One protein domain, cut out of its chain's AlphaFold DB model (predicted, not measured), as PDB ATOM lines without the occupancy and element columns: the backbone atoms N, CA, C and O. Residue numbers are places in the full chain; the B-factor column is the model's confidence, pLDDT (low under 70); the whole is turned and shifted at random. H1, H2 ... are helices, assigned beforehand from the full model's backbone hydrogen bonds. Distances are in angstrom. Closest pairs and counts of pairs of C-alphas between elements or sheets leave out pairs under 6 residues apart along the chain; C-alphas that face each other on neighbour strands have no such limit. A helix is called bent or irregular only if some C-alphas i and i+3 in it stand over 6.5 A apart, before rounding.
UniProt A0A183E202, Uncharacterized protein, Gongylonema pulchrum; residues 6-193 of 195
ATOM      1  N   GLN A   6       5.178 -11.053 -26.846       79.00
ATOM      2  CA  GLN A   6       5.486  -9.987 -27.795       79.00
ATOM      3  C   GLN A   6       5.241 -10.361 -29.262       79.00
ATOM      4  O   GLN A   6       4.563  -9.602 -29.948       79.00
ATOM      5  N   PRO A   7       5.678 -11.538 -29.757       84.06
ATOM      6  CA  PRO A   7       5.430 -11.898 -31.152       84.06
ATOM      7  C   PRO A   7       3.936 -11.983 -31.481       84.06
ATOM      8  O   PRO A   7       3.537 -11.720 -32.610       84.06
ATOM      9  N   LEU A   8       3.103 -12.338 -30.495       87.06
ATOM     10  CA  LEU A   8       1.653 -12.361 -30.658       87.06
ATOM     11  C   LEU A   8       1.083 -10.940 -30.730       87.06
ATOM     12  O   LEU A   8       0.240 -10.687 -31.582       87.06
ATOM     13  N   ILE A   9       1.550 -10.025 -29.876       86.56
ATOM     14  CA  ILE A   9       1.133  -8.615 -29.888       86.56
ATOM     15  C   ILE A   9       1.476  -7.985 -31.239       86.56
ATOM     16  O   ILE A   9       0.589  -7.450 -31.904       86.56
ATOM     17  N   SER A  10       2.723  -8.134 -31.695       87.44
ATOM     18  CA  SER A  10       3.150  -7.616 -32.995       87.44
ATOM     19  C   SER A  10       2.349  -8.244 -34.140       87.44
ATOM     20  O   SER A  10       1.870  -7.516 -34.999       87.44
ATOM     21  N   ALA A  11       2.084  -9.558 -34.114       90.19
ATOM     22  CA  ALA A  11       1.263 -10.215 -35.137       90.19
ATOM     23  C   ALA A  11      -0.195  -9.718 -35.160       90.19
ATOM     24  O   ALA A  11      -0.795  -9.609 -36.231       90.19
ATOM     25  N   VAL A  12      -0.776  -9.413 -33.995       91.81
ATOM     26  CA  VAL A  12      -2.113  -8.809 -33.907       91.81
ATOM     27  C   VAL A  12      -2.087  -7.405 -34.504       91.81
ATOM     28  O   VAL A  12      -2.921  -7.098 -35.354       91.81
ATOM     29  N   PHE A  13      -1.119  -6.565 -34.136       92.19
ATOM     30  CA  PHE A  13      -1.007  -5.229 -34.719       92.19
ATOM     31  C   PHE A  13      -0.728  -5.261 -36.223       92.19
ATOM     32  O   PHE A  13      -1.359  -4.515 -36.966       92.19
ATOM     33  N   ASP A  14       0.122  -6.168 -36.700       92.69
ATOM     34  CA  ASP A  14       0.368  -6.381 -38.127       92.69
ATOM     35  C   ASP A  14      -0.910  -6.768 -38.875       92.69
ATOM     36  O   ASP A  14      -1.171  -6.255 -39.966       92.69
ATOM     37  N   LEU A  15      -1.746  -7.632 -38.287       92.38
ATOM     38  CA  LEU A  15      -3.040  -7.990 -38.859       92.38
ATOM     39  C   LEU A  15      -3.952  -6.761 -38.972       92.38
ATOM     40  O   LEU A  15      -4.535  -6.537 -40.035       92.38
ATOM     41  N   PHE A  16      -4.063  -5.951 -37.916       92.12
ATOM     42  CA  PHE A  16      -4.873  -4.728 -37.937       92.12
ATOM     43  C   PHE A  16      -4.315  -3.683 -38.912       92.12
ATOM     44  O   PHE A  16      -5.087  -3.049 -39.632       92.12
ATOM     45  N   ASN A  17      -2.996  -3.544 -39.011       92.00
ATOM     46  CA  ASN A  17      -2.341  -2.652 -39.965       92.00
ATOM     47  C   ASN A  17      -2.617  -3.090 -41.411       92.00
ATOM     48  O   ASN A  17      -3.098  -2.312 -42.233       92.00
ATOM     49  N   ALA A  18      -2.408  -4.372 -41.719       89.19
ATOM     50  CA  ALA A  18      -2.697  -4.923 -43.038       89.19
ATOM     51  C   ALA A  18      -4.184  -4.808 -43.404       89.19
ATOM     52  O   ALA A  18      -4.517  -4.539 -44.562       89.19
ATOM     53  N   THR A  19      -5.069  -5.003 -42.424       88.06
ATOM     54  CA  THR A  19      -6.518  -4.905 -42.607       88.06
ATOM     55  C   THR A  19      -6.926  -3.461 -42.871       88.06
ATOM     56  O   THR A  19      -7.480  -3.193 -43.928       88.06
ATOM     57  N   THR A  20      -6.582  -2.513 -41.995       87.12
ATOM     58  CA  THR A  20      -6.922  -1.085 -42.166       87.12
ATOM     59  C   THR A  20      -6.382  -0.509 -43.475       87.12
ATOM     60  O   THR A  20      -7.115   0.172 -44.192       87.12
ATOM     61  N   LYS A  21      -5.156  -0.875 -43.864       85.69
ATOM     62  CA  LYS A  21      -4.561  -0.471 -45.144       85.69
ATOM     63  C   LYS A  21      -5.350  -0.971 -46.355       85.69
ATOM     64  O   LYS A  21      -5.549  -0.231 -47.312       85.69
ATOM     65  N   LYS A  22      -5.794  -2.233 -46.343       80.00
ATOM     66  CA  LYS A  22      -6.576  -2.806 -47.452       80.00
ATOM     67  C   LYS A  22      -8.015  -2.310 -47.457       80.00
ATOM     68  O   LYS A  22      -8.558  -2.070 -48.528       80.00
ATOM     69  N   THR A  23      -8.609  -2.134 -46.285       73.19
ATOM     70  CA  THR A  23      -9.952  -1.582 -46.121       73.19
ATOM     71  C   THR A  23     -10.046  -0.185 -46.721       73.19
ATOM     72  O   THR A  23     -10.990   0.084 -47.453       73.19
ATOM     73  N   SER A  24      -9.021   0.650 -46.521       65.06
ATOM     74  CA  SER A  24      -8.943   1.985 -47.126       65.06
ATOM     75  C   SER A  24      -8.837   1.989 -48.657       65.06
ATOM     76  O   SER A  24      -9.159   3.000 -49.273       65.06
ATOM     77  N   LEU A  25      -8.357   0.902 -49.272       64.50
ATOM     78  CA  LEU A  25      -8.014   0.857 -50.700       64.50
ATOM     79  C   LEU A  25      -8.960  -0.008 -51.548       64.50
ATOM     80  O   LEU A  25      -9.016   0.174 -52.761       64.50
ATOM     81  N   PHE A  26      -9.649  -0.982 -50.945       62.69
ATOM     82  CA  PHE A  26     -10.319  -2.057 -51.692       62.69
ATOM     83  C   PHE A  26     -11.715  -2.437 -51.188       62.69
ATOM     84  O   PHE A  26     -12.371  -3.258 -51.831       62.69
ATOM     85  N   LEU A  27     -12.170  -1.922 -50.041       60.97
ATOM     86  CA  LEU A  27     -13.480  -2.290 -49.506       60.97
ATOM     87  C   LEU A  27     -14.517  -1.201 -49.778       60.97
ATOM     88  O   LEU A  27     -14.679  -0.274 -48.997       60.97
ATOM     89  N   ASP A  28     -15.327  -1.423 -50.815       61.25
ATOM     90  CA  ASP A  28     -16.629  -0.756 -50.975       61.25
ATOM     91  C   ASP A  28     -17.647  -1.224 -49.906       61.25
ATOM     92  O   ASP A  28     -18.739  -0.665 -49.765       61.25
ATOM     93  N   ASN A  29     -17.314  -2.278 -49.143       64.56
ATOM     94  CA  ASN A  29     -18.190  -2.866 -48.132       64.56
ATOM     95  C   ASN A  29     -18.107  -2.122 -46.788       64.56
ATOM     96  O   ASN A  29     -17.278  -2.420 -45.923       64.56
ATOM     97  N   ARG A  30     -19.035  -1.179 -46.619       67.62
ATOM     98  CA  ARG A  30     -19.142  -0.269 -45.471       67.62
ATOM     99  C   ARG A  30     -19.311  -0.958 -44.117       67.62
ATOM    100  O   ARG A  30     -18.812  -0.436 -43.126       67.62
ATOM    101  N   SER A  31     -19.984  -2.110 -44.049       71.44
ATOM    102  CA  SER A  31     -20.190  -2.791 -42.762       71.44
ATOM    103  C   SER A  31     -18.862  -3.272 -42.182       71.44
ATOM    104  O   SER A  31     -18.583  -3.041 -41.014       71.44
ATOM    105  N   CYS A  32     -17.983  -3.820 -43.026       74.00
ATOM    106  CA  CYS A  32     -16.661  -4.276 -42.602       74.00
ATOM    107  C   CYS A  32     -15.776  -3.123 -42.110       74.00
ATOM    108  O   CYS A  32     -15.015  -3.298 -41.163       74.00
ATOM    109  N   VAL A  33     -15.876  -1.943 -42.734       76.25
ATOM    110  CA  VAL A  33     -15.153  -0.735 -42.301       76.25
ATOM    111  C   VAL A  33     -15.590  -0.322 -40.892       76.25
ATOM    112  O   VAL A  33     -14.746  -0.108 -40.021       76.25
ATOM    113  N   ALA A  34     -16.904  -0.253 -40.662       78.25
ATOM    114  CA  ALA A  34     -17.475   0.099 -39.366       78.25
ATOM    115  C   ALA A  34     -17.114  -0.925 -38.276       78.25
ATOM    116  O   ALA A  34     -16.765  -0.537 -37.159       78.25
ATOM    117  N   ASP A  35     -17.122  -2.218 -38.610       82.50
ATOM    118  CA  ASP A  35     -16.723  -3.295 -37.698       82.50
ATOM    119  C   ASP A  35     -15.246  -3.175 -37.294       82.50
ATOM    120  O   ASP A  35     -14.902  -3.312 -36.125       82.50
ATOM    121  N   ILE A  36     -14.350  -2.855 -38.233       82.69
ATOM    122  CA  ILE A  36     -12.931  -2.643 -37.910       82.69
ATOM    123  C   ILE A  36     -12.762  -1.421 -37.003       82.69
ATOM    124  O   ILE A  36     -12.018  -1.477 -36.026       82.69
ATOM    125  N   HIS A  37     -13.462  -0.323 -37.301       83.56
ATOM    126  CA  HIS A  37     -13.397   0.898 -36.499       83.56
ATOM    127  C   HIS A  37     -13.908   0.684 -35.071       83.56
ATOM    128  O   HIS A  37     -13.325   1.232 -34.141       83.56
ATOM    129  N   SER A  38     -14.943  -0.136 -34.871       85.50
ATOM    130  CA  SER A  38     -15.454  -0.430 -33.526       85.50
ATOM    131  C   SER A  38     -14.493  -1.289 -32.693       85.50
ATOM    132  O   SER A  38     -14.419  -1.113 -31.479       85.50
ATOM    133  N   LEU A  39     -13.689  -2.145 -33.336       90.06
ATOM    134  CA  LEU A  39     -12.704  -3.003 -32.666       90.06
ATOM    135  C   LEU A  39     -11.401  -2.279 -32.289       90.06
ATOM    136  O   LEU A  39     -10.707  -2.698 -31.360       90.06
ATOM    137  N   LEU A  40     -11.040  -1.199 -32.989       90.50
ATOM    138  CA  LEU A  40      -9.786  -0.472 -32.750       90.50
ATOM    139  C   LEU A  40      -9.679   0.133 -31.335       90.50
ATOM    140  O   LEU A  40      -8.642  -0.066 -30.697       90.50
ATOM    141  N   PRO A  41     -10.704   0.816 -30.787       89.06
ATOM    142  CA  PRO A  41     -10.690   1.265 -29.397       89.06
ATOM    143  C   PRO A  41     -10.487   0.126 -28.398       89.06
ATOM    144  O   PRO A  41      -9.746   0.289 -27.431       89.06
ATOM    145  N   GLU A  42     -11.119  -1.029 -28.621       90.81
ATOM    146  CA  GLU A  42     -10.970  -2.190 -27.739       90.81
ATOM    147  C   GLU A  42      -9.534  -2.718 -27.756       90.81
ATOM    148  O   GLU A  42      -8.949  -2.936 -26.692       90.81
ATOM    149  N   LEU A  43      -8.933  -2.840 -28.944       90.44
ATOM    150  CA  LEU A  43      -7.532  -3.227 -29.107       90.44
ATOM    151  C   LEU A  43      -6.592  -2.271 -28.358       90.44
ATOM    152  O   LEU A  43      -5.735  -2.722 -27.597       90.44
ATOM    153  N   LEU A  44      -6.771  -0.960 -28.541       88.88
ATOM    154  CA  LEU A  44      -5.940   0.064 -27.905       88.88
ATOM    155  C   LEU A  44      -6.100   0.078 -26.382       88.88
ATOM    156  O   LEU A  44      -5.110   0.215 -25.671       88.88
ATOM    157  N   ASN A  45      -7.316  -0.121 -25.871       87.25
ATOM    158  CA  ASN A  45      -7.574  -0.208 -24.432       87.25
ATOM    159  C   ASN A  45      -6.954  -1.466 -23.808       87.25
ATOM    160  O   ASN A  45      -6.424  -1.411 -22.697       87.25
ATOM    161  N   ILE A  46      -7.000  -2.608 -24.506       87.75
ATOM    162  CA  ILE A  46      -6.336  -3.840 -24.053       87.75
ATOM    163  C   ILE A  46      -4.822  -3.634 -24.036       87.75
ATOM    164  O   ILE A  46      -4.186  -3.932 -23.027       87.75
ATOM    165  N   TYR A  47      -4.256  -3.072 -25.106       84.81
ATOM    166  CA  TYR A  47      -2.838  -2.722 -25.152       84.81
ATOM    167  C   TYR A  47      -2.463  -1.757 -24.021       84.81
ATOM    168  O   TYR A  47      -1.475  -1.981 -23.321       84.81
ATOM    169  N   GLN A  48      -3.303  -0.749 -23.758       84.12
ATOM    170  CA  GLN A  48      -3.107   0.164 -22.641       84.12
ATOM    171  C   GLN A  48      -3.039  -0.577 -21.309       84.12
ATOM    172  O   GLN A  48      -2.085  -0.427 -20.555       84.12
ATOM    173  N   ARG A  49      -4.034  -1.405 -21.011       82.50
ATOM    174  CA  ARG A  49      -4.134  -2.073 -19.713       82.50
ATOM    175  C   ARG A  49      -3.026  -3.099 -19.481       82.50
ATOM    176  O   ARG A  49      -2.509  -3.190 -18.371       82.50
ATOM    177  N   GLU A  50      -2.702  -3.897 -20.494       78.31
ATOM    178  CA  GLU A  50      -1.825  -5.064 -20.338       78.31
ATOM    179  C   GLU A  50      -0.341  -4.729 -20.549       78.31
ATOM    180  O   GLU A  50       0.518  -5.330 -19.897       78.31
ATOM    181  N   GLU A  51      -0.026  -3.762 -21.420       72.38
ATOM    182  CA  GLU A  51       1.348  -3.487 -21.860       72.38
ATOM    183  C   GLU A  51       1.903  -2.143 -21.356       72.38
ATOM    184  O   GLU A  51       3.109  -2.045 -21.116       72.38
ATOM    185  N   PHE A  52       1.073  -1.131 -21.050       70.69
ATOM    186  CA  PHE A  52       1.610   0.133 -20.505       70.69
ATOM    187  C   PHE A  52       2.245  -0.037 -19.134       70.69
ATOM    188  O   PHE A  52       3.298   0.539 -18.855       70.69
ATOM    189  N   GLU A  53       1.611  -0.813 -18.258       64.69
ATOM    190  CA  GLU A  53       2.155  -1.069 -16.926       64.69
ATOM    191  C   GLU A  53       3.475  -1.853 -17.013       64.69
ATOM    192  O   GLU A  53       4.362  -1.682 -16.174       64.69
ATOM    193  N   ARG A  54       3.675  -2.629 -18.089       67.69
ATOM    194  CA  ARG A  54       4.948  -3.292 -18.401       67.69
ATOM    195  C   ARG A  54       6.033  -2.274 -18.746       67.69
ATOM    196  O   ARG A  54       7.142  -2.375 -18.227       67.69
ATOM    197  N   TYR A  55       5.718  -1.269 -19.563       65.88
ATOM    198  CA  TYR A  55       6.682  -0.239 -19.962       65.88
ATOM    199  C   TYR A  55       7.120   0.687 -18.823       65.88
ATOM    200  O   TYR A  55       8.205   1.263 -18.926       65.88
ATOM    201  N   LYS A  56       6.315   0.805 -17.756       61.81
ATOM    202  CA  LYS A  56       6.649   1.555 -16.532       61.81
ATOM    203  C   LYS A  56       7.459   0.754 -15.506       61.81
ATOM    204  O   LYS A  56       8.121   1.362 -14.671       61.81
ATOM    205  N   SER A  57       7.373  -0.579 -15.514       58.72
ATOM    206  CA  SER A  57       7.878  -1.435 -14.422       58.72
ATOM    207  C   SER A  57       9.060  -2.336 -14.793       58.72
ATOM    208  O   SER A  57       9.737  -2.841 -13.899       58.72
ATOM    209  N   VAL A  58       9.326  -2.548 -16.084       55.44
ATOM    210  CA  VAL A  58      10.380  -3.447 -16.580       55.44
ATOM    211  C   VAL A  58      11.264  -2.695 -17.581       55.44
ATOM    212  O   VAL A  58      10.750  -1.909 -18.379       55.44
ATOM    213  N   GLU A  59      12.577  -2.963 -17.574       65.44
ATOM    214  CA  GLU A  59      13.506  -2.658 -18.682       65.44
ATOM    215  C   GLU A  59      13.067  -3.437 -19.937       65.44
ATOM    216  O   GLU A  59      13.624  -4.472 -20.299       65.44
ATOM    217  N   VAL A  60      11.965  -3.006 -20.546       69.19
ATOM    218  CA  VAL A  60      11.553  -3.454 -21.871       69.19
ATOM    219  C   VAL A  60      12.406  -2.706 -22.878       69.19
ATOM    220  O   VAL A  60      12.557  -1.486 -22.761       69.19
ATOM    221  N   ASP A  61      12.930  -3.449 -23.847       80.25
ATOM    222  CA  ASP A  61      13.761  -2.931 -24.922       80.25
ATOM    223  C   ASP A  61      13.063  -1.762 -25.631       80.25
ATOM    224  O   ASP A  61      11.877  -1.825 -25.975       80.25
ATOM    225  N   ILE A  62      13.797  -0.667 -25.811       82.75
ATOM    226  CA  ILE A  62      13.298   0.528 -26.481       82.75
ATOM    227  C   ILE A  62      12.946   0.237 -27.943       82.75
ATOM    228  O   ILE A  62      11.986   0.807 -28.460       82.75
ATOM    229  N   GLU A  63      13.659  -0.691 -28.590       83.88
ATOM    230  CA  GLU A  63      13.373  -1.106 -29.962       83.88
ATOM    231  C   GLU A  63      12.016  -1.810 -30.041       83.88
ATOM    232  O   GLU A  63      11.186  -1.455 -30.879       83.88
ATOM    233  N   GLU A  64      11.739  -2.722 -29.106       83.31
ATOM    234  CA  GLU A  64      10.464  -3.437 -28.986       83.31
ATOM    235  C   GLU A  64       9.299  -2.465 -28.746       83.31
ATOM    236  O   GLU A  64       8.297  -2.512 -29.462       83.31
ATOM    237  N   LYS A  65       9.461  -1.514 -27.810       84.00
ATOM    238  CA  LYS A  65       8.488  -0.426 -27.593       84.00
ATOM    239  C   LYS A  65       8.255   0.370 -28.874       84.00
ATOM    240  O   LYS A  65       7.119   0.690 -29.211       84.00
ATOM    241  N   SER A  66       9.330   0.702 -29.587       88.81
ATOM    242  CA  SER A  66       9.242   1.507 -30.801       88.81
ATOM    243  C   SER A  66       8.489   0.793 -31.919       88.81
ATOM    244  O   SER A  66       7.710   1.433 -32.620       88.81
ATOM    245  N   MET A  67       8.671  -0.524 -32.058       89.00
ATOM    246  CA  MET A  67       8.003  -1.323 -33.080       89.00
ATOM    247  C   MET A  67       6.489  -1.343 -32.879       89.00
ATOM    248  O   MET A  67       5.751  -1.097 -33.833       89.00
ATOM    249  N   ASP A  68       6.030  -1.567 -31.646       88.75
ATOM    250  CA  ASP A  68       4.598  -1.555 -31.341       88.75
ATOM    251  C   ASP A  68       3.989  -0.178 -31.625       88.75
ATOM    252  O   ASP A  68       2.965  -0.072 -32.300       88.75
ATOM    253  N   LEU A  69       4.653   0.895 -31.183       90.69
ATOM    254  CA  LEU A  69       4.191   2.263 -31.427       90.69
ATOM    255  C   LEU A  69       4.157   2.609 -32.920       90.69
ATOM    256  O   LEU A  69       3.214   3.256 -33.372       90.69
ATOM    257  N   ILE A  70       5.149   2.170 -33.702       92.19
ATOM    258  CA  ILE A  70       5.164   2.350 -35.160       92.19
ATOM    259  C   ILE A  70       3.938   1.684 -35.791       92.19
ATOM    260  O   ILE A  70       3.281   2.310 -36.622       92.19
ATOM    261  N   LEU A  71       3.605   0.454 -35.387       92.75
ATOM    262  CA  LEU A  71       2.436  -0.251 -35.911       92.75
ATOM    263  C   LEU A  71       1.131   0.452 -35.538       92.75
ATOM    264  O   LEU A  71       0.252   0.589 -36.388       92.75
ATOM    265  N   VAL A  72       1.021   0.949 -34.303       92.50
ATOM    266  CA  VAL A  72      -0.136   1.747 -33.886       92.50
ATOM    267  C   VAL A  72      -0.247   3.012 -34.740       92.50
ATOM    268  O   VAL A  72      -1.317   3.277 -35.283       92.50
ATOM    269  N   PHE A  73       0.836   3.768 -34.937       92.50
ATOM    270  CA  PHE A  73       0.797   4.962 -35.786       92.50
ATOM    271  C   PHE A  73       0.477   4.653 -37.250       92.50
ATOM    272  O   PHE A  73      -0.214   5.445 -37.886       92.50
ATOM    273  N   ASP A  74       0.916   3.513 -37.785       91.12
ATOM    274  CA  ASP A  74       0.548   3.081 -39.135       91.12
ATOM    275  C   ASP A  74      -0.947   2.762 -39.250       91.12
ATOM    276  O   ASP A  74      -1.598   3.210 -40.195       91.12
ATOM    277  N   ILE A  75      -1.519   2.062 -38.265       91.94
ATOM    278  CA  ILE A  75      -2.965   1.811 -38.186       91.94
ATOM    279  C   ILE A  75      -3.736   3.136 -38.159       91.94
ATOM    280  O   ILE A  75      -4.690   3.308 -38.920       91.94
ATOM    281  N   LEU A  76      -3.308   4.083 -37.316       90.88
ATOM    282  CA  LEU A  76      -3.935   5.400 -37.196       90.88
ATOM    283  C   LEU A  76      -3.822   6.204 -38.494       90.88
ATOM    284  O   LEU A  76      -4.801   6.786 -38.950       90.88
ATOM    285  N   ALA A  77      -2.656   6.193 -39.137       87.06
ATOM    286  CA  ALA A  77      -2.457   6.848 -40.424       87.06
ATOM    287  C   ALA A  77      -3.360   6.264 -41.521       87.06
ATOM    288  O   ALA A  77      -3.852   7.016 -42.357       87.06
ATOM    289  N   ASN A  78      -3.615   4.950 -41.517       86.31
ATOM    290  CA  ASN A  78      -4.507   4.323 -42.495       86.31
ATOM    291  C   ASN A  78      -5.956   4.817 -42.340       86.31
ATOM    292  O   ASN A  78      -6.576   5.190 -43.338       86.31
ATOM    293  N   ILE A  79      -6.483   4.860 -41.108       85.38
ATOM    294  CA  ILE A  79      -7.871   5.295 -40.837       85.38
ATOM    295  C   ILE A  79      -8.063   6.814 -40.960       85.38
ATOM    296  O   ILE A  79      -9.183   7.278 -41.154       85.38
ATOM    297  N   LEU A  80      -6.975   7.582 -40.857       81.69
ATOM    298  CA  LEU A  80      -6.943   9.026 -41.093       81.69
ATOM    299  C   LEU A  80      -6.534   9.381 -42.532       81.69
ATOM    300  O   LEU A  80      -6.410  10.552 -42.878       81.69
ATOM    301  N   SER A  81      -6.271   8.404 -43.399       77.62
ATOM    302  CA  SER A  81      -5.794   8.720 -44.743       77.62
ATOM    303  C   SER A  81      -6.862   9.475 -45.545       77.62
ATOM    304  O   SER A  81      -8.064   9.216 -45.456       77.62
ATOM    305  N   LYS A  82      -6.415  10.423 -46.374       64.25
ATOM    306  CA  LYS A  82      -7.301  11.245 -47.210       64.25
ATOM    307  C   LYS A  82      -8.152  10.402 -48.165       64.25
ATOM    308  O   LYS A  82      -9.282  10.770 -48.465       64.25
ATOM    309  N   GLU A  83      -7.612   9.266 -48.603       61.44
ATOM    310  CA  GLU A  83      -8.311   8.268 -49.413       61.44
ATOM    311  C   GLU A  83      -9.493   7.697 -48.625       61.44
ATOM    312  O   GLU A  83     -10.633   7.854 -49.060       61.44
ATOM    313  N   PHE A  84      -9.261   7.186 -47.412       63.47
ATOM    314  CA  PHE A  84     -10.322   6.699 -46.527       63.47
ATOM    315  C   PHE A  84     -11.425   7.739 -46.292       63.47
ATOM    316  O   PHE A  84     -12.618   7.449 -46.384       63.47
ATOM    317  N   ILE A  85     -11.036   8.985 -46.032       62.94
ATOM    318  CA  ILE A  85     -11.981  10.056 -45.700       62.94
ATOM    319  C   ILE A  85     -12.769  10.514 -46.928       62.94
ATOM    320  O   ILE A  85     -13.953  10.803 -46.819       62.94
ATOM    321  N   SER A  86     -12.159  10.498 -48.115       60.03
ATOM    322  CA  SER A  86     -12.845  10.847 -49.364       60.03
ATOM    323  C   SER A  86     -13.901   9.827 -49.800       60.03
ATOM    324  O   SER A  86     -14.866  10.200 -50.468       60.03
ATOM    325  N   PHE A  87     -13.736   8.556 -49.418       54.91
ATOM    326  CA  PHE A  87     -14.677   7.476 -49.733       54.91
ATOM    327  C   PHE A  87     -15.671   7.182 -48.602       54.91
ATOM    328  O   PHE A  87     -16.660   6.480 -48.827       54.91
ATOM    329  N   SER A  88     -15.428   7.697 -47.395       59.19
ATOM    330  CA  SER A  88     -16.276   7.441 -46.232       59.19
ATOM    331  C   SER A  88     -17.363   8.505 -46.058       59.19
ATOM    332  O   SER A  88     -17.233   9.655 -46.471       59.19
ATOM    333  N   GLU A  89     -18.488   8.104 -45.466       66.00
ATOM    334  CA  GLU A  89     -19.506   9.058 -45.027       66.00
ATOM    335  C   GLU A  89     -18.940   9.918 -43.889       66.00
ATOM    336  O   GLU A  89     -18.089   9.454 -43.125       66.00
ATOM    337  N   ALA A  90     -19.424  11.156 -43.753       66.81
ATOM    338  CA  ALA A  90     -18.941  12.105 -42.744       66.81
ATOM    339  C   ALA A  90     -18.890  11.503 -41.321       66.81
ATOM    340  O   ALA A  90     -17.962  11.783 -40.564       66.81
ATOM    341  N   ASP A  91     -19.829  10.608 -40.998       72.00
ATOM    342  CA  ASP A  91     -19.898   9.915 -39.709       72.00
ATOM    343  C   ASP A  91     -18.716   8.956 -39.477       72.00
ATOM    344  O   ASP A  91     -18.178   8.887 -38.374       72.00
ATOM    345  N   LEU A  92     -18.258   8.239 -40.507       72.88
ATOM    346  CA  LEU A  92     -17.129   7.305 -40.403       72.88
ATOM    347  C   LEU A  92     -15.784   8.033 -40.314       72.88
ATOM    348  O   LEU A  92     -14.904   7.597 -39.568       72.88
ATOM    349  N   ALA A  93     -15.641   9.151 -41.029       75.31
ATOM    350  CA  ALA A  93     -14.486  10.034 -40.891       75.31
ATOM    351  C   ALA A  93     -14.403  10.606 -39.466       75.31
ATOM    352  O   ALA A  93     -13.347  10.544 -38.834       75.31
ATOM    353  N   HIS A  94     -15.534  11.064 -38.916       78.56
ATOM    354  CA  HIS A  94     -15.611  11.534 -37.534       78.56
ATOM    355  C   HIS A  94     -15.249  10.432 -36.525       78.56
ATOM    356  O   HIS A  94     -14.476  10.669 -35.598       78.56
ATOM    357  N   VAL A  95     -15.732   9.201 -36.732       81.81
ATOM    358  CA  VAL A  95     -15.353   8.043 -35.905       81.81
ATOM    359  C   VAL A  95     -13.841   7.800 -35.956       81.81
ATOM    360  O   VAL A  95     -13.229   7.600 -34.909       81.81
ATOM    361  N   GLY A  96     -13.221   7.859 -37.140       83.06
ATOM    362  CA  GLY A  96     -11.767   7.727 -37.296       83.06
ATOM    363  C   GLY A  96     -10.983   8.778 -36.500       83.06
ATOM    364  O   GLY A  96     -10.032   8.433 -35.798       83.06
ATOM    365  N   ILE A  97     -11.431  10.035 -36.531       82.00
ATOM    366  CA  ILE A  97     -10.847  11.136 -35.746       82.00
ATOM    367  C   ILE A  97     -10.984  10.870 -34.241       82.00
ATOM    368  O   ILE A  97     -10.010  11.013 -33.503       82.00
ATOM    369  N   CYS A  98     -12.155  10.428 -33.776       84.38
ATOM    370  CA  CYS A  98     -12.374  10.080 -32.368       84.38
ATOM    371  C   CYS A  98     -11.466   8.928 -31.905       84.38
ATOM    372  O   CYS A  98     -10.913   8.980 -30.805       84.38
ATOM    373  N   ILE A  99     -11.270   7.906 -32.748       87.81
ATOM    374  CA  ILE A  99     -10.346   6.796 -32.473       87.81
ATOM    375  C   ILE A  99      -8.911   7.314 -32.375       87.81
ATOM    376  O   ILE A  99      -8.211   6.974 -31.425       87.81
ATOM    377  N   ALA A 100      -8.483   8.149 -33.323       87.50
ATOM    378  CA  ALA A 100      -7.156   8.753 -33.326       87.50
ATOM    379  C   ALA A 100      -6.898   9.614 -32.088       87.50
ATOM    380  O   ALA A 100      -5.843   9.496 -31.469       87.50
ATOM    381  N   PHE A 101      -7.877  10.426 -31.694       85.12
ATOM    382  CA  PHE A 101      -7.781  11.242 -30.494       85.12
ATOM    383  C   PHE A 101      -7.630  10.379 -29.234       85.12
ATOM    384  O   PHE A 101      -6.704  10.576 -28.449       85.12
ATOM    385  N   ASN A 102      -8.482   9.362 -29.075       86.31
ATOM    386  CA  ASN A 102      -8.388   8.435 -27.949       86.31
ATOM    387  C   ASN A 102      -7.057   7.665 -27.950       86.31
ATOM    388  O   ASN A 102      -6.441   7.474 -26.906       86.31
ATOM    389  N   ALA A 103      -6.579   7.253 -29.125       88.88
ATOM    390  CA  ALA A 103      -5.276   6.618 -29.254       88.88
ATOM    391  C   ALA A 103      -4.156   7.555 -28.801       88.88
ATOM    392  O   ALA A 103      -3.262   7.126 -28.083       88.88
ATOM    393  N   PHE A 104      -4.210   8.836 -29.160       87.06
ATOM    394  CA  PHE A 104      -3.205   9.801 -28.737       87.06
ATOM    395  C   PHE A 104      -3.175   9.983 -27.212       87.06
ATOM    396  O   PHE A 104      -2.102   9.889 -26.619       87.06
ATOM    397  N   GLU A 105      -4.335  10.131 -26.566       87.00
ATOM    398  CA  GLU A 105      -4.458  10.153 -25.096       87.00
ATOM    399  C   GLU A 105      -3.856   8.905 -24.450       87.00
ATOM    400  O   GLU A 105      -3.144   8.987 -23.446       87.00
ATOM    401  N   ILE A 106      -4.120   7.743 -25.054       86.94
ATOM    402  CA  ILE A 106      -3.541   6.480 -24.619       86.94
ATOM    403  C   ILE A 106      -2.025   6.549 -24.751       86.94
ATOM    404  O   ILE A 106      -1.363   6.289 -23.764       86.94
ATOM    405  N   LEU A 107      -1.464   6.919 -25.904       87.00
ATOM    406  CA  LEU A 107      -0.024   6.859 -26.192       87.00
ATOM    407  C   LEU A 107       0.820   7.929 -25.483       87.00
ATOM    408  O   LEU A 107       2.008   7.701 -25.241       87.00
ATOM    409  N   LEU A 108       0.231   9.074 -25.135       86.38
ATOM    410  CA  LEU A 108       0.920  10.229 -24.549       86.38
ATOM    411  C   LEU A 108       1.859   9.896 -23.371       86.38
ATOM    412  O   LEU A 108       2.992  10.367 -23.377       86.38
ATOM    413  N   PRO A 109       1.466   9.075 -22.375       84.06
ATOM    414  CA  PRO A 109       2.335   8.710 -21.257       84.06
ATOM    415  C   PRO A 109       3.529   7.820 -21.631       84.06
ATOM    416  O   PRO A 109       4.437   7.679 -20.813       84.06
ATOM    417  N   ILE A 110       3.523   7.177 -22.805       83.12
ATOM    418  CA  ILE A 110       4.657   6.373 -23.295       83.12
ATOM    419  C   ILE A 110       5.626   7.244 -24.082       83.12
ATOM    420  O   ILE A 110       6.837   7.069 -23.961       83.12
ATOM    421  N   LEU A 111       5.097   8.151 -24.906       86.19
ATOM    422  CA  LEU A 111       5.897   9.003 -25.777       86.19
ATOM    423  C   LEU A 111       6.809   9.899 -24.938       86.19
ATOM    424  O   LEU A 111       6.363  10.782 -24.210       86.19
ATOM    425  N   ASN A 112       8.110   9.661 -25.053       84.06
ATOM    426  CA  ASN A 112       9.142  10.420 -24.369       84.06
ATOM    427  C   ASN A 112      10.277  10.760 -25.341       84.06
ATOM    428  O   ASN A 112      10.341  10.243 -26.458       84.06
ATOM    429  N   SER A 113      11.181  11.633 -24.902       82.12
ATOM    430  CA  SER A 113      12.276  12.115 -25.741       82.12
ATOM    431  C   SER A 113      13.210  11.007 -26.228       82.12
ATOM    432  O   SER A 113      13.703  11.096 -27.345       82.12
ATOM    433  N   GLU A 114      13.434   9.962 -25.430       84.56
ATOM    434  CA  GLU A 114      14.311   8.839 -25.788       84.56
ATOM    435  C   GLU A 114      13.723   8.023 -26.948       84.56
ATOM    436  O   GLU A 114      14.401   7.740 -27.931       84.56
ATOM    437  N   LEU A 115      12.423   7.719 -26.892       87.00
ATOM    438  CA  LEU A 115      11.715   7.039 -27.977       87.00
ATOM    439  C   LEU A 115      11.651   7.898 -29.241       87.00
ATOM    440  O   LEU A 115      11.850   7.393 -30.345       87.00
ATOM    441  N   LEU A 116      11.397   9.200 -29.099       86.25
ATOM    442  CA  LEU A 116      11.305  10.110 -30.242       86.25
ATOM    443  C   LEU A 116      12.659  10.397 -30.904       86.25
ATOM    444  O   LEU A 116      12.661  10.859 -32.042       86.25
ATOM    445  N   GLN A 117      13.787  10.059 -30.271       84.38
ATOM    446  CA  GLN A 117      15.098  10.050 -30.934       84.38
ATOM    447  C   GLN A 117      15.232   8.933 -31.981       84.38
ATOM    448  O   GLN A 117      16.099   9.014 -32.851       84.38
ATOM    449  N   LEU A 118      14.376   7.903 -31.944       86.31
ATOM    450  CA  LEU A 118      14.348   6.856 -32.965       86.31
ATOM    451  C   LEU A 118      13.700   7.405 -34.252       86.31
ATOM    452  O   LEU A 118      12.488   7.653 -34.266       86.31
ATOM    453  N   PRO A 119      14.441   7.554 -35.369       83.56
ATOM    454  CA  PRO A 119      13.975   8.333 -36.522       83.56
ATOM    455  C   PRO A 119      12.676   7.817 -37.152       83.56
ATOM    456  O   PRO A 119      11.811   8.600 -37.552       83.56
ATOM    457  N   ASN A 120      12.514   6.493 -37.224       85.19
ATOM    458  CA  ASN A 120      11.323   5.879 -37.810       85.19
ATOM    459  C   ASN A 120      10.074   6.157 -36.970       85.19
ATOM    460  O   ASN A 120       9.053   6.564 -37.522       85.19
ATOM    461  N   LEU A 121      10.166   5.989 -35.649       88.88
ATOM    462  CA  LEU A 121       9.063   6.272 -34.734       88.88
ATOM    463  C   LEU A 121       8.723   7.765 -34.739       88.88
ATOM    464  O   LEU A 121       7.561   8.125 -34.912       88.88
ATOM    465  N   CYS A 122       9.745   8.618 -34.642       86.75
ATOM    466  CA  CYS A 122       9.628  10.072 -34.724       86.75
ATOM    467  C   CYS A 122       8.827  10.504 -35.958       86.75
ATOM    468  O   CYS A 122       7.864  11.266 -35.868       86.75
ATOM    469  N   LYS A 123       9.172   9.949 -37.125       83.88
ATOM    470  CA  LYS A 123       8.495  10.254 -38.387       83.88
ATOM    471  C   LYS A 123       7.028   9.856 -38.369       83.88
ATOM    472  O   LYS A 123       6.184  10.641 -38.792       83.88
ATOM    473  N   LYS A 124       6.723   8.649 -37.894       87.56
ATOM    474  CA  LYS A 124       5.345   8.144 -37.820       87.56
ATOM    475  C   LYS A 124       4.495   8.966 -36.858       87.56
ATOM    476  O   LYS A 124       3.383   9.340 -37.213       87.56
ATOM    477  N   PHE A 125       5.058   9.324 -35.709       89.00
ATOM    478  CA  PHE A 125       4.415  10.193 -34.735       89.00
ATOM    479  C   PHE A 125       4.068  11.569 -35.324       89.00
ATOM    480  O   PHE A 125       2.915  11.993 -35.268       89.00
ATOM    481  N   TYR A 126       5.027  12.254 -35.953       83.56
ATOM    482  CA  TYR A 126       4.757  13.576 -36.524       83.56
ATOM    483  C   TYR A 126       3.823  13.539 -37.738       83.56
ATOM    484  O   TYR A 126       3.040  14.467 -37.915       83.56
ATOM    485  N   LEU A 127       3.859  12.475 -38.550       82.06
ATOM    486  CA  LEU A 127       2.863  12.269 -39.610       82.06
ATOM    487  C   LEU A 127       1.455  12.089 -39.035       82.06
ATOM    488  O   LEU A 127       0.502  12.638 -39.576       82.06
ATOM    489  N   PHE A 128       1.324  11.357 -37.930       86.38
ATOM    490  CA  PHE A 128       0.051  11.212 -37.235       86.38
ATOM    491  C   PHE A 128      -0.480  12.561 -36.726       86.38
ATOM    492  O   PHE A 128      -1.632  12.892 -36.994       86.38
ATOM    493  N   ILE A 129       0.359  13.361 -36.055       82.25
ATOM    494  CA  ILE A 129      -0.023  14.703 -35.583       82.25
ATOM    495  C   ILE A 129      -0.454  15.596 -36.754       82.25
ATOM    496  O   ILE A 129      -1.450  16.308 -36.647       82.25
ATOM    497  N   LEU A 130       0.255  15.524 -37.884       76.94
ATOM    498  CA  LEU A 130      -0.098  16.248 -39.104       76.94
ATOM    499  C   LEU A 130      -1.488  15.855 -39.612       76.94
ATOM    500  O   LEU A 130      -2.337  16.726 -39.776       76.94
ATOM    501  N   TYR A 131      -1.746  14.557 -39.797       77.56
ATOM    502  CA  TYR A 131      -3.051  14.079 -40.254       77.56
ATOM    503  C   TYR A 131      -4.173  14.451 -39.291       77.56
ATOM    504  O   TYR A 131      -5.234  14.882 -39.726       77.56
ATOM    505  N   PHE A 132      -3.939  14.336 -37.986       77.00
ATOM    506  CA  PHE A 132      -4.930  14.704 -36.984       77.00
ATOM    507  C   PHE A 132      -5.349  16.179 -37.103       77.00
ATOM    508  O   PHE A 132      -6.540  16.486 -37.133       77.00
ATOM    509  N   ILE A 133      -4.376  17.085 -37.238       75.75
ATOM    510  CA  ILE A 133      -4.627  18.529 -37.341       75.75
ATOM    511  C   ILE A 133      -5.233  18.905 -38.701       75.75
ATOM    512  O   ILE A 133      -6.115  19.758 -38.755       75.75
ATOM    513  N   GLU A 134      -4.787  18.282 -39.795       73.44
ATOM    514  CA  GLU A 134      -5.285  18.577 -41.146       73.44
ATOM    515  C   GLU A 134      -6.755  18.187 -41.345       73.44
ATOM    516  O   GLU A 134      -7.467  18.844 -42.105       73.44
ATOM    517  N   LEU A 135      -7.213  17.116 -40.694       70.38
ATOM    518  CA  LEU A 135      -8.549  16.571 -40.929       70.38
ATOM    519  C   LEU A 135      -9.659  17.323 -40.220       70.38
ATOM    520  O   LEU A 135     -10.722  17.521 -40.799       70.38
ATOM    521  N   GLU A 136      -9.421  17.738 -38.982       68.06
ATOM    522  CA  GLU A 136     -10.401  18.493 -38.213       68.06
ATOM    523  C   GLU A 136      -9.672  19.542 -37.369       68.06
ATOM    524  O   GLU A 136      -9.489  19.348 -36.168       68.06
ATOM    525  N   PRO A 137      -9.261  20.681 -37.954       66.94
ATOM    526  CA  PRO A 137      -8.553  21.731 -37.219       66.94
ATOM    527  C   PRO A 137      -9.331  22.230 -35.994       66.94
ATOM    528  O   PRO A 137      -8.741  22.559 -34.970       66.94
ATOM    529  N   ARG A 138     -10.671  22.224 -36.075       63.22
ATOM    530  CA  ARG A 138     -11.575  22.626 -34.984       63.22
ATOM    531  C   ARG A 138     -11.577  21.641 -33.819       63.22
ATOM    532  O   ARG A 138     -12.016  21.994 -32.730       63.22
ATOM    533  N   SER A 139     -11.094  20.413 -34.021       64.56
ATOM    534  CA  SER A 139     -10.949  19.449 -32.931       64.56
ATOM    535  C   SER A 139      -9.947  19.946 -31.891       64.56
ATOM    536  O   SER A 139     -10.135  19.673 -30.713       64.56
ATOM    537  N   LEU A 140      -8.955  20.759 -32.274       65.69
ATOM    538  CA  LEU A 140      -8.003  21.346 -31.328       65.69
ATOM    539  C   LEU A 140      -8.672  22.261 -30.292       65.69
ATOM    540  O   LEU A 140      -8.192  22.322 -29.164       65.69
ATOM    541  N   ASP A 141      -9.798  22.898 -30.631       65.12
ATOM    542  CA  ASP A 141     -10.526  23.797 -29.721       65.12
ATOM    543  C   ASP A 141     -11.230  23.043 -28.579       65.12
ATOM    544  O   ASP A 141     -11.552  23.623 -27.542       65.12
ATOM    545  N   ILE A 142     -11.498  21.748 -28.774       69.50
ATOM    546  CA  ILE A 142     -12.215  20.886 -27.821       69.50
ATOM    547  C   ILE A 142     -11.293  19.880 -27.120       69.50
ATOM    548  O   ILE A 142     -11.744  19.134 -26.248       69.50
ATOM    549  N   VAL A 143     -10.010  19.850 -27.488       73.12
ATOM    550  CA  VAL A 143      -9.006  18.989 -26.858       73.12
ATOM    551  C   VAL A 143      -8.750  19.474 -25.424       73.12
ATOM    552  O   VAL A 143      -8.634  20.680 -25.192       73.12
ATOM    553  N   PRO A 144      -8.624  18.571 -24.434       83.12
ATOM    554  CA  PRO A 144      -8.251  18.948 -23.078       83.12
ATOM    555  C   PRO A 144      -6.933  19.727 -23.057       83.12
ATOM    556  O   PRO A 144      -5.963  19.344 -23.711       83.12
ATOM    557  N   GLU A 145      -6.862  20.774 -22.234       81.25
ATOM    558  CA  GLU A 145      -5.708  21.683 -22.153       81.25
ATOM    559  C   GLU A 145      -4.370  20.943 -21.980       81.25
ATOM    560  O   GLU A 145      -3.368  21.272 -22.613       81.25
ATOM    561  N   LYS A 146      -4.358  19.877 -21.170       83.88
ATOM    562  CA  LYS A 146      -3.178  19.029 -20.957       83.88
ATOM    563  C   LYS A 146      -2.637  18.442 -22.268       83.88
ATOM    564  O   LYS A 146      -1.427  18.421 -22.484       83.88
ATOM    565  N   THR A 147      -3.530  17.957 -23.114       81.69
ATOM    566  CA  THR A 147      -3.219  17.275 -24.373       81.69
ATOM    567  C   THR A 147      -2.830  18.275 -25.440       81.69
ATOM    568  O   THR A 147      -1.849  18.061 -26.147       81.69
ATOM    569  N   TYR A 148      -3.522  19.414 -25.483       82.25
ATOM    570  CA  TYR A 148      -3.140  20.549 -26.313       82.25
ATOM    571  C   TYR A 148      -1.703  20.995 -26.004       82.25
ATOM    572  O   TYR A 148      -0.857  21.021 -26.894       82.25
ATOM    573  N   ASN A 149      -1.387  21.239 -24.728       83.31
ATOM    574  CA  ASN A 149      -0.044  21.635 -24.305       83.31
ATOM    575  C   ASN A 149       1.010  20.580 -24.670       83.31
ATOM    576  O   ASN A 149       2.090  20.934 -25.136       83.31
ATOM    577  N   ALA A 150       0.694  19.289 -24.524       84.81
ATOM    578  CA  ALA A 150       1.590  18.215 -24.945       84.81
ATOM    579  C   ALA A 150       1.869  18.256 -26.459       84.81
ATOM    580  O   ALA A 150       3.026  18.156 -26.864       84.81
ATOM    581  N   ILE A 151       0.840  18.453 -27.294       80.06
ATOM    582  CA  ILE A 151       0.995  18.608 -28.751       80.06
ATOM    583  C   ILE A 151       1.920  19.788 -29.060       80.06
ATOM    584  O   ILE A 151       2.857  19.631 -29.841       80.06
ATOM    585  N   ILE A 152       1.706  20.944 -28.426       79.25
ATOM    586  CA  ILE A 152       2.540  22.135 -28.640       79.25
ATOM    587  C   ILE A 152       4.005  21.877 -28.266       79.25
ATOM    588  O   ILE A 152       4.895  22.226 -29.044       79.25
ATOM    589  N   GLU A 153       4.277  21.233 -27.129       82.94
ATOM    590  CA  GLU A 153       5.651  20.900 -26.727       82.94
ATOM    591  C   GLU A 153       6.317  19.925 -27.710       82.94
ATOM    592  O   GLU A 153       7.460  20.146 -28.114       82.94
ATOM    593  N   PHE A 154       5.599  18.901 -28.187       82.94
ATOM    594  CA  PHE A 154       6.129  18.007 -29.218       82.94
ATOM    595  C   PHE A 154       6.411  18.736 -30.533       82.94
ATOM    596  O   PHE A 154       7.442  18.491 -31.158       82.94
ATOM    597  N   LEU A 155       5.527  19.634 -30.971       78.50
ATOM    598  CA  LEU A 155       5.740  20.431 -32.181       78.50
ATOM    599  C   LEU A 155       6.970  21.334 -32.037       78.50
ATOM    600  O   LEU A 155       7.814  21.360 -32.936       78.50
ATOM    601  N   ARG A 156       7.120  22.011 -30.890       76.50
ATOM    602  CA  ARG A 156       8.294  22.838 -30.584       76.50
ATOM    603  C   ARG A 156       9.577  22.015 -30.671       76.50
ATOM    604  O   ARG A 156      10.475  22.381 -31.428       76.50
ATOM    605  N   ALA A 157       9.639  20.885 -29.973       77.75
ATOM    606  CA  ALA A 157      10.815  20.017 -29.964       77.75
ATOM    607  C   ALA A 157      11.157  19.466 -31.368       77.75
ATOM    608  O   ALA A 157      12.326  19.376 -31.752       77.75
ATOM    609  N   GLY A 158      10.139  19.178 -32.186       73.19
ATOM    610  CA  GLY A 158      10.309  18.723 -33.569       73.19
ATOM    611  C   GLY A 158      10.875  19.789 -34.510       73.19
ATOM    612  O   GLY A 158      11.656  19.471 -35.411       73.19
ATOM    613  N   VAL A 159      10.514  21.060 -34.304       69.88
ATOM    614  CA  VAL A 159      11.079  22.199 -35.049       69.88
ATOM    615  C   VAL A 159      12.514  22.478 -34.605       69.88
ATOM    616  O   VAL A 159      13.381  22.659 -35.467       69.88
ATOM    617  N   SER A 160      12.767  22.452 -33.294       68.75
ATOM    618  CA  SER A 160      14.073  22.709 -32.670       68.75
ATOM    619  C   SER A 160      15.133  21.635 -32.946       68.75
ATOM    620  O   SER A 160      16.301  21.863 -32.654       68.75
ATOM    621  N   SER A 161      14.761  20.514 -33.582       65.94
ATOM    622  CA  SER A 161      15.640  19.359 -33.842       65.94
ATOM    623  C   SER A 161      16.107  18.628 -32.573       65.94
ATOM    624  O   SER A 161      17.115  17.925 -32.603       65.94
ATOM    625  N   ASP A 162      15.342  18.704 -31.480       64.19
ATOM    626  CA  ASP A 162      15.699  18.085 -30.190       64.19
ATOM    627  C   ASP A 162      15.759  16.543 -30.256       64.19
ATOM    628  O   ASP A 162      16.332  15.888 -29.384       64.19
ATOM    629  N   TYR A 163      15.195  15.958 -31.316       66.00
ATOM    630  CA  TYR A 163      15.096  14.515 -31.527       66.00
ATOM    631  C   TYR A 163      15.992  13.964 -32.650       66.00
ATOM    632  O   TYR A 163      15.914  12.777 -32.954       66.00
ATOM    633  N   GLY A 164      16.851  14.776 -33.281       60.12
ATOM    634  CA  GLY A 164      17.789  14.278 -34.294       60.12
ATOM    635  C   GLY A 164      18.283  15.317 -35.312       60.12
ATOM    636  O   GLY A 164      17.741  16.419 -35.397       60.12
ATOM    637  N   PRO A 165      19.319  14.965 -36.104       51.00
ATOM    638  CA  PRO A 165      20.017  15.892 -37.003       51.00
ATOM    639  C   PRO A 165      19.161  16.371 -38.182       51.00
ATOM    640  O   PRO A 165      19.402  17.461 -38.700       51.00
ATOM    641  N   GLU A 166      18.136  15.609 -38.570       51.91
ATOM    642  CA  GLU A 166      17.076  16.106 -39.437       51.91
ATOM    643  C   GLU A 166      15.833  16.408 -38.598       51.91
ATOM    644  O   GLU A 166      15.370  15.545 -37.852       51.91
ATOM    645  N   PRO A 167      15.253  17.614 -38.711       53.28
ATOM    646  CA  PRO A 167      13.975  17.914 -38.099       53.28
ATOM    647  C   PRO A 167      12.921  17.117 -38.860       53.28
ATOM    648  O   PRO A 167      12.363  17.572 -39.857       53.28
ATOM    649  N   THR A 168      12.678  15.891 -38.407       55.75
ATOM    650  CA  THR A 168      11.716  14.957 -38.992       55.75
ATOM    651  C   THR A 168      10.349  15.616 -39.163       55.75
ATOM    652  O   THR A 168       9.694  15.418 -40.180       55.75
ATOM    653  N   PHE A 169       9.972  16.507 -38.240       56.62
ATOM    654  CA  PHE A 169       8.793  17.352 -38.380       56.62
ATOM    655  C   PHE A 169       8.863  18.285 -39.604       56.62
ATOM    656  O   PHE A 169       7.939  18.287 -40.411       56.62
ATOM    657  N   ARG A 170       9.975  19.002 -39.835       55.00
ATOM    658  CA  ARG A 170      10.163  19.847 -41.037       55.00
ATOM    659  C   ARG A 170      10.127  19.044 -42.341       55.00
ATOM    660  O   ARG A 170       9.744  19.608 -43.361       55.00
ATOM    661  N   LEU A 171      10.516  17.767 -42.310       53.03
ATOM    662  CA  LEU A 171      10.413  16.848 -43.453       53.03
ATOM    663  C   LEU A 171       8.979  16.348 -43.688       53.03
ATOM    664  O   LEU A 171       8.631  16.037 -44.826       53.03
ATOM    665  N   CYS A 172       8.158  16.254 -42.639       53.72
ATOM    666  CA  CYS A 172       6.742  15.894 -42.746       53.72
ATOM    667  C   CYS A 172       5.872  17.060 -43.244       53.72
ATOM    668  O   CYS A 172       4.821  16.819 -43.831       53.72
ATOM    669  N   LEU A 173       6.305  18.311 -43.057       53.41
ATOM    670  CA  LEU A 173       5.611  19.483 -43.590       53.41
ATOM    671  C   LEU A 173       5.772  19.556 -45.119       53.41
ATOM    672  O   LEU A 173       6.825  19.938 -45.633       53.41
ATOM    673  N   THR A 174       4.717  19.218 -45.861       49.75
ATOM    674  CA  THR A 174       4.637  19.512 -47.303       49.75
ATOM    675  C   THR A 174       4.567  21.026 -47.534       49.75
ATOM    676  O   THR A 174       4.165  21.764 -46.638       49.75
ATOM    677  N   GLU A 175       4.916  21.521 -48.728       43.66
ATOM    678  CA  GLU A 175       4.868  22.962 -49.056       43.66
ATOM    679  C   GLU A 175       3.501  23.617 -48.752       43.66
ATOM    680  O   GLU A 175       3.475  24.772 -48.335       43.66
ATOM    681  N   SER A 176       2.373  22.895 -48.882       41.69
ATOM    682  CA  SER A 176       1.042  23.457 -48.595       41.69
ATOM    683  C   SER A 176       0.693  23.496 -47.107       41.69
ATOM    684  O   SER A 176      -0.009  24.402 -46.683       41.69
ATOM    685  N   THR A 177       1.178  22.543 -46.307       48.06
ATOM    686  CA  THR A 177       0.831  22.426 -44.876       48.06
ATOM    687  C   THR A 177       1.855  23.087 -43.963       48.06
ATOM    688  O   THR A 177       1.558  23.412 -42.816       48.06
ATOM    689  N   LYS A 178       3.030  23.417 -44.514       47.41
ATOM    690  CA  LYS A 178       4.042  24.280 -43.900       47.41
ATOM    691  C   LYS A 178       3.462  25.627 -43.486       47.41
ATOM    692  O   LYS A 178       3.751  26.061 -42.387       47.41
ATOM    693  N   ALA A 179       2.667  26.282 -44.336       47.22
ATOM    694  CA  ALA A 179       2.158  27.625 -44.059       47.22
ATOM    695  C   ALA A 179       1.128  27.629 -42.921       47.22
ATOM    696  O   ALA A 179       1.270  28.420 -41.996       47.22
ATOM    697  N   ASP A 180       0.164  26.707 -42.942       48.34
ATOM    698  CA  ASP A 180      -0.898  26.638 -41.933       48.34
ATOM    699  C   ASP A 180      -0.395  26.081 -40.600       48.34
ATOM    700  O   ASP A 180      -0.765  26.588 -39.546       48.34
ATOM    701  N   MET A 181       0.513  25.097 -40.616       50.62
ATOM    702  CA  MET A 181       1.136  24.602 -39.388       50.62
ATOM    703  C   MET A 181       2.199  25.540 -38.839       50.62
ATOM    704  O   MET A 181       2.294  25.655 -37.626       50.62
ATOM    705  N   LEU A 182       2.989  26.227 -39.675       53.62
ATOM    706  CA  LEU A 182       3.857  27.298 -39.181       53.62
ATOM    707  C   LEU A 182       3.020  28.461 -38.674       53.62
ATOM    708  O   LEU A 182       3.424  29.052 -37.692       53.62
ATOM    709  N   ALA A 183       1.868  28.776 -39.269       53.91
ATOM    710  CA  ALA A 183       0.964  29.791 -38.738       53.91
ATOM    711  C   ALA A 183       0.326  29.342 -37.417       53.91
ATOM    712  O   ALA A 183       0.317  30.122 -36.476       53.91
ATOM    713  N   ALA A 184      -0.133  28.094 -37.295       51.09
ATOM    714  CA  ALA A 184      -0.699  27.552 -36.058       51.09
ATOM    715  C   ALA A 184       0.363  27.404 -34.958       51.09
ATOM    716  O   ALA A 184       0.140  27.820 -33.824       51.09
ATOM    717  N   ALA A 185       1.547  26.884 -35.293       50.31
ATOM    718  CA  ALA A 185       2.679  26.782 -34.382       50.31
ATOM    719  C   ALA A 185       3.238  28.165 -34.029       50.31
ATOM    720  O   ALA A 185       3.520  28.402 -32.864       50.31
ATOM    721  N   ALA A 186       3.350  29.102 -34.975       52.44
ATOM    722  CA  ALA A 186       3.769  30.476 -34.695       52.44
ATOM    723  C   ALA A 186       2.717  31.222 -33.875       52.44
ATOM    724  O   ALA A 186       3.092  31.903 -32.937       52.44
ATOM    725  N   SER A 187       1.418  31.065 -34.143       49.66
ATOM    726  CA  SER A 187       0.357  31.625 -33.298       49.66
ATOM    727  C   SER A 187       0.376  31.024 -31.895       49.66
ATOM    728  O   SER A 187       0.231  31.769 -30.931       49.66
ATOM    729  N   ALA A 188       0.614  29.718 -31.754       45.22
ATOM    730  CA  ALA A 188       0.756  29.069 -30.453       45.22
ATOM    731  C   ALA A 188       2.031  29.519 -29.714       45.22
ATOM    732  O   ALA A 188       1.982  29.780 -28.517       45.22
ATOM    733  N   LEU A 189       3.161  29.667 -30.411       43.66
ATOM    734  CA  LEU A 189       4.425  30.160 -29.850       43.66
ATOM    735  C   LEU A 189       4.344  31.650 -29.473       43.66
ATOM    736  O   LEU A 189       4.796  32.033 -28.395       43.66
ATOM    737  N   PHE A 190       3.695  32.472 -30.300       46.09
ATOM    738  CA  PHE A 190       3.464  33.899 -30.063       46.09
ATOM    739  C   PHE A 190       2.489  34.129 -28.901       46.09
ATOM    740  O   PHE A 190       2.718  34.997 -28.062       46.09
ATOM    741  N   ALA A 191       1.448  33.297 -28.777       42.53
ATOM    742  CA  ALA A 191       0.548  33.294 -27.619       42.53
ATOM    743  C   ALA A 191       1.256  32.928 -26.298       42.53
ATOM    744  O   ALA A 191       0.756  33.259 -25.225       42.53
ATOM    745  N   LEU A 192       2.426  32.283 -26.368       39.38
ATOM    746  CA  LEU A 192       3.244  31.882 -25.220       39.38
ATOM    747  C   LEU A 192       4.419  32.840 -24.935       39.38
ATOM    748  O   LEU A 192       5.172  32.600 -23.994       39.38
ATOM    749  N   GLY A 193       4.567  33.933 -25.697       34.75
ATOM    750  CA  GLY A 193       5.528  35.008 -25.411       34.75
ATOM    751  C   GLY A 193       7.005  34.647 -25.604       34.75
ATOM    752  O   GLY A 193       7.864  35.274 -24.988       34.75
TER     753      GLY A 193
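Overview. This is residues 6 to 193 of the 195 residues of an uncharacterized protein of Gongylonema pulchrum (UniProt A0A183E202). Five long helices form an up-and-down bundle, each running against the one before it in the chain: H1, H3 and H7 stand side by side in one row, and H2 and H5 make a second row running the other way. Beyond H7, H10 packs on H7 and H9, and H11 crosses H9 steeply, with H11 also near H7 and its centre the farthest of the eleven from the mean of the C-alphas, at 19.2 A. The printed part has 188 residues with eleven named helices, H1 to H11 in order, and no named strand; the class is all helix. It is compact, with a radius of gyration of the C-alphas of 16.5 A and spans of 48 by 42 by 28 A.

Arrangement. H1, residues 6 to 26, touches H3, residues 62 to 79, at a shallow tilt of 21 degrees, the same way; their closest C-alphas, Asn 17 and Ile 75, are 4.8 A apart. H2, residues 30 to 57, touches H5, residues 90 to 107, at 7 degrees, a shallow tilt, the same way; the closest C-alphas are Pro 41 and Ile 99, 6.3 A. H2 has a kink of 31 degrees near residue 48 and is only just irregular, with C-alphas 50 and 53 6.6 A apart. H4, residues 82 to 87, touches residues 24 to 25 of H1, closest at C-alphas Ser 24 and Phe 84, 4.9 A. The hub is H7, residues 119 to 135, touching four helices. Its closest C-alphas to H3 are Leu 121 and Ile 70, 5.5 A, at a shallow tilt of 26 degrees. H6, residues 113 to 116, touches H7 only at the corner, and only just, with 3 pairs of C-alphas within 8 A; the closest are Leu 116 and Cys 122, 4.8 A. H8, residues 137 to 142, is close to but not clearly touching H9, residues 145 to 160, with C-alphas Leu 140 and Tyr 148 closest at 7.0 A. H10, residues 168 to 172, touches H7, closest at C-alphas Thr 168 and Lys 123, 5.7 A. H11, residues 175 to 191, touches H9 at a steep tilt of 62 degrees, opposite ways; C-alphas Ala 185 and Leu 155 are closest, 7.4 A. In H3, H4, H5, H7, H9 and H10 every O i to N i+4 pair is within hydrogen-bond range; the counts are 16 of 17 in H1, 20 of 24 in H2, 11 of 13 in H11 and 0 of 2 in H8, where 3 of 3 O i to N i+3 pairs are, while H6 is too short for an i+4 pair.

Along the chain. H1 begins at C-alpha 6, (5.486, -9.987, -27.795), and is 29.7 A long. H2 is 41.2 A, H3 26.0 A, H5 25.7 A, H7 24.4 A and H9 22.4 A. H11, 24.2 A, ends at C-alpha 191, (0.548, 33.294, -27.619).

Size, cuts and confidence. The C-alphas farthest apart, of Asn 29 and Gly 193, are 50.1 A apart. The printed part has no cut and no long link. Mean pLDDT of the printed part is 74.7, with residues 159 to 193 among those under 70.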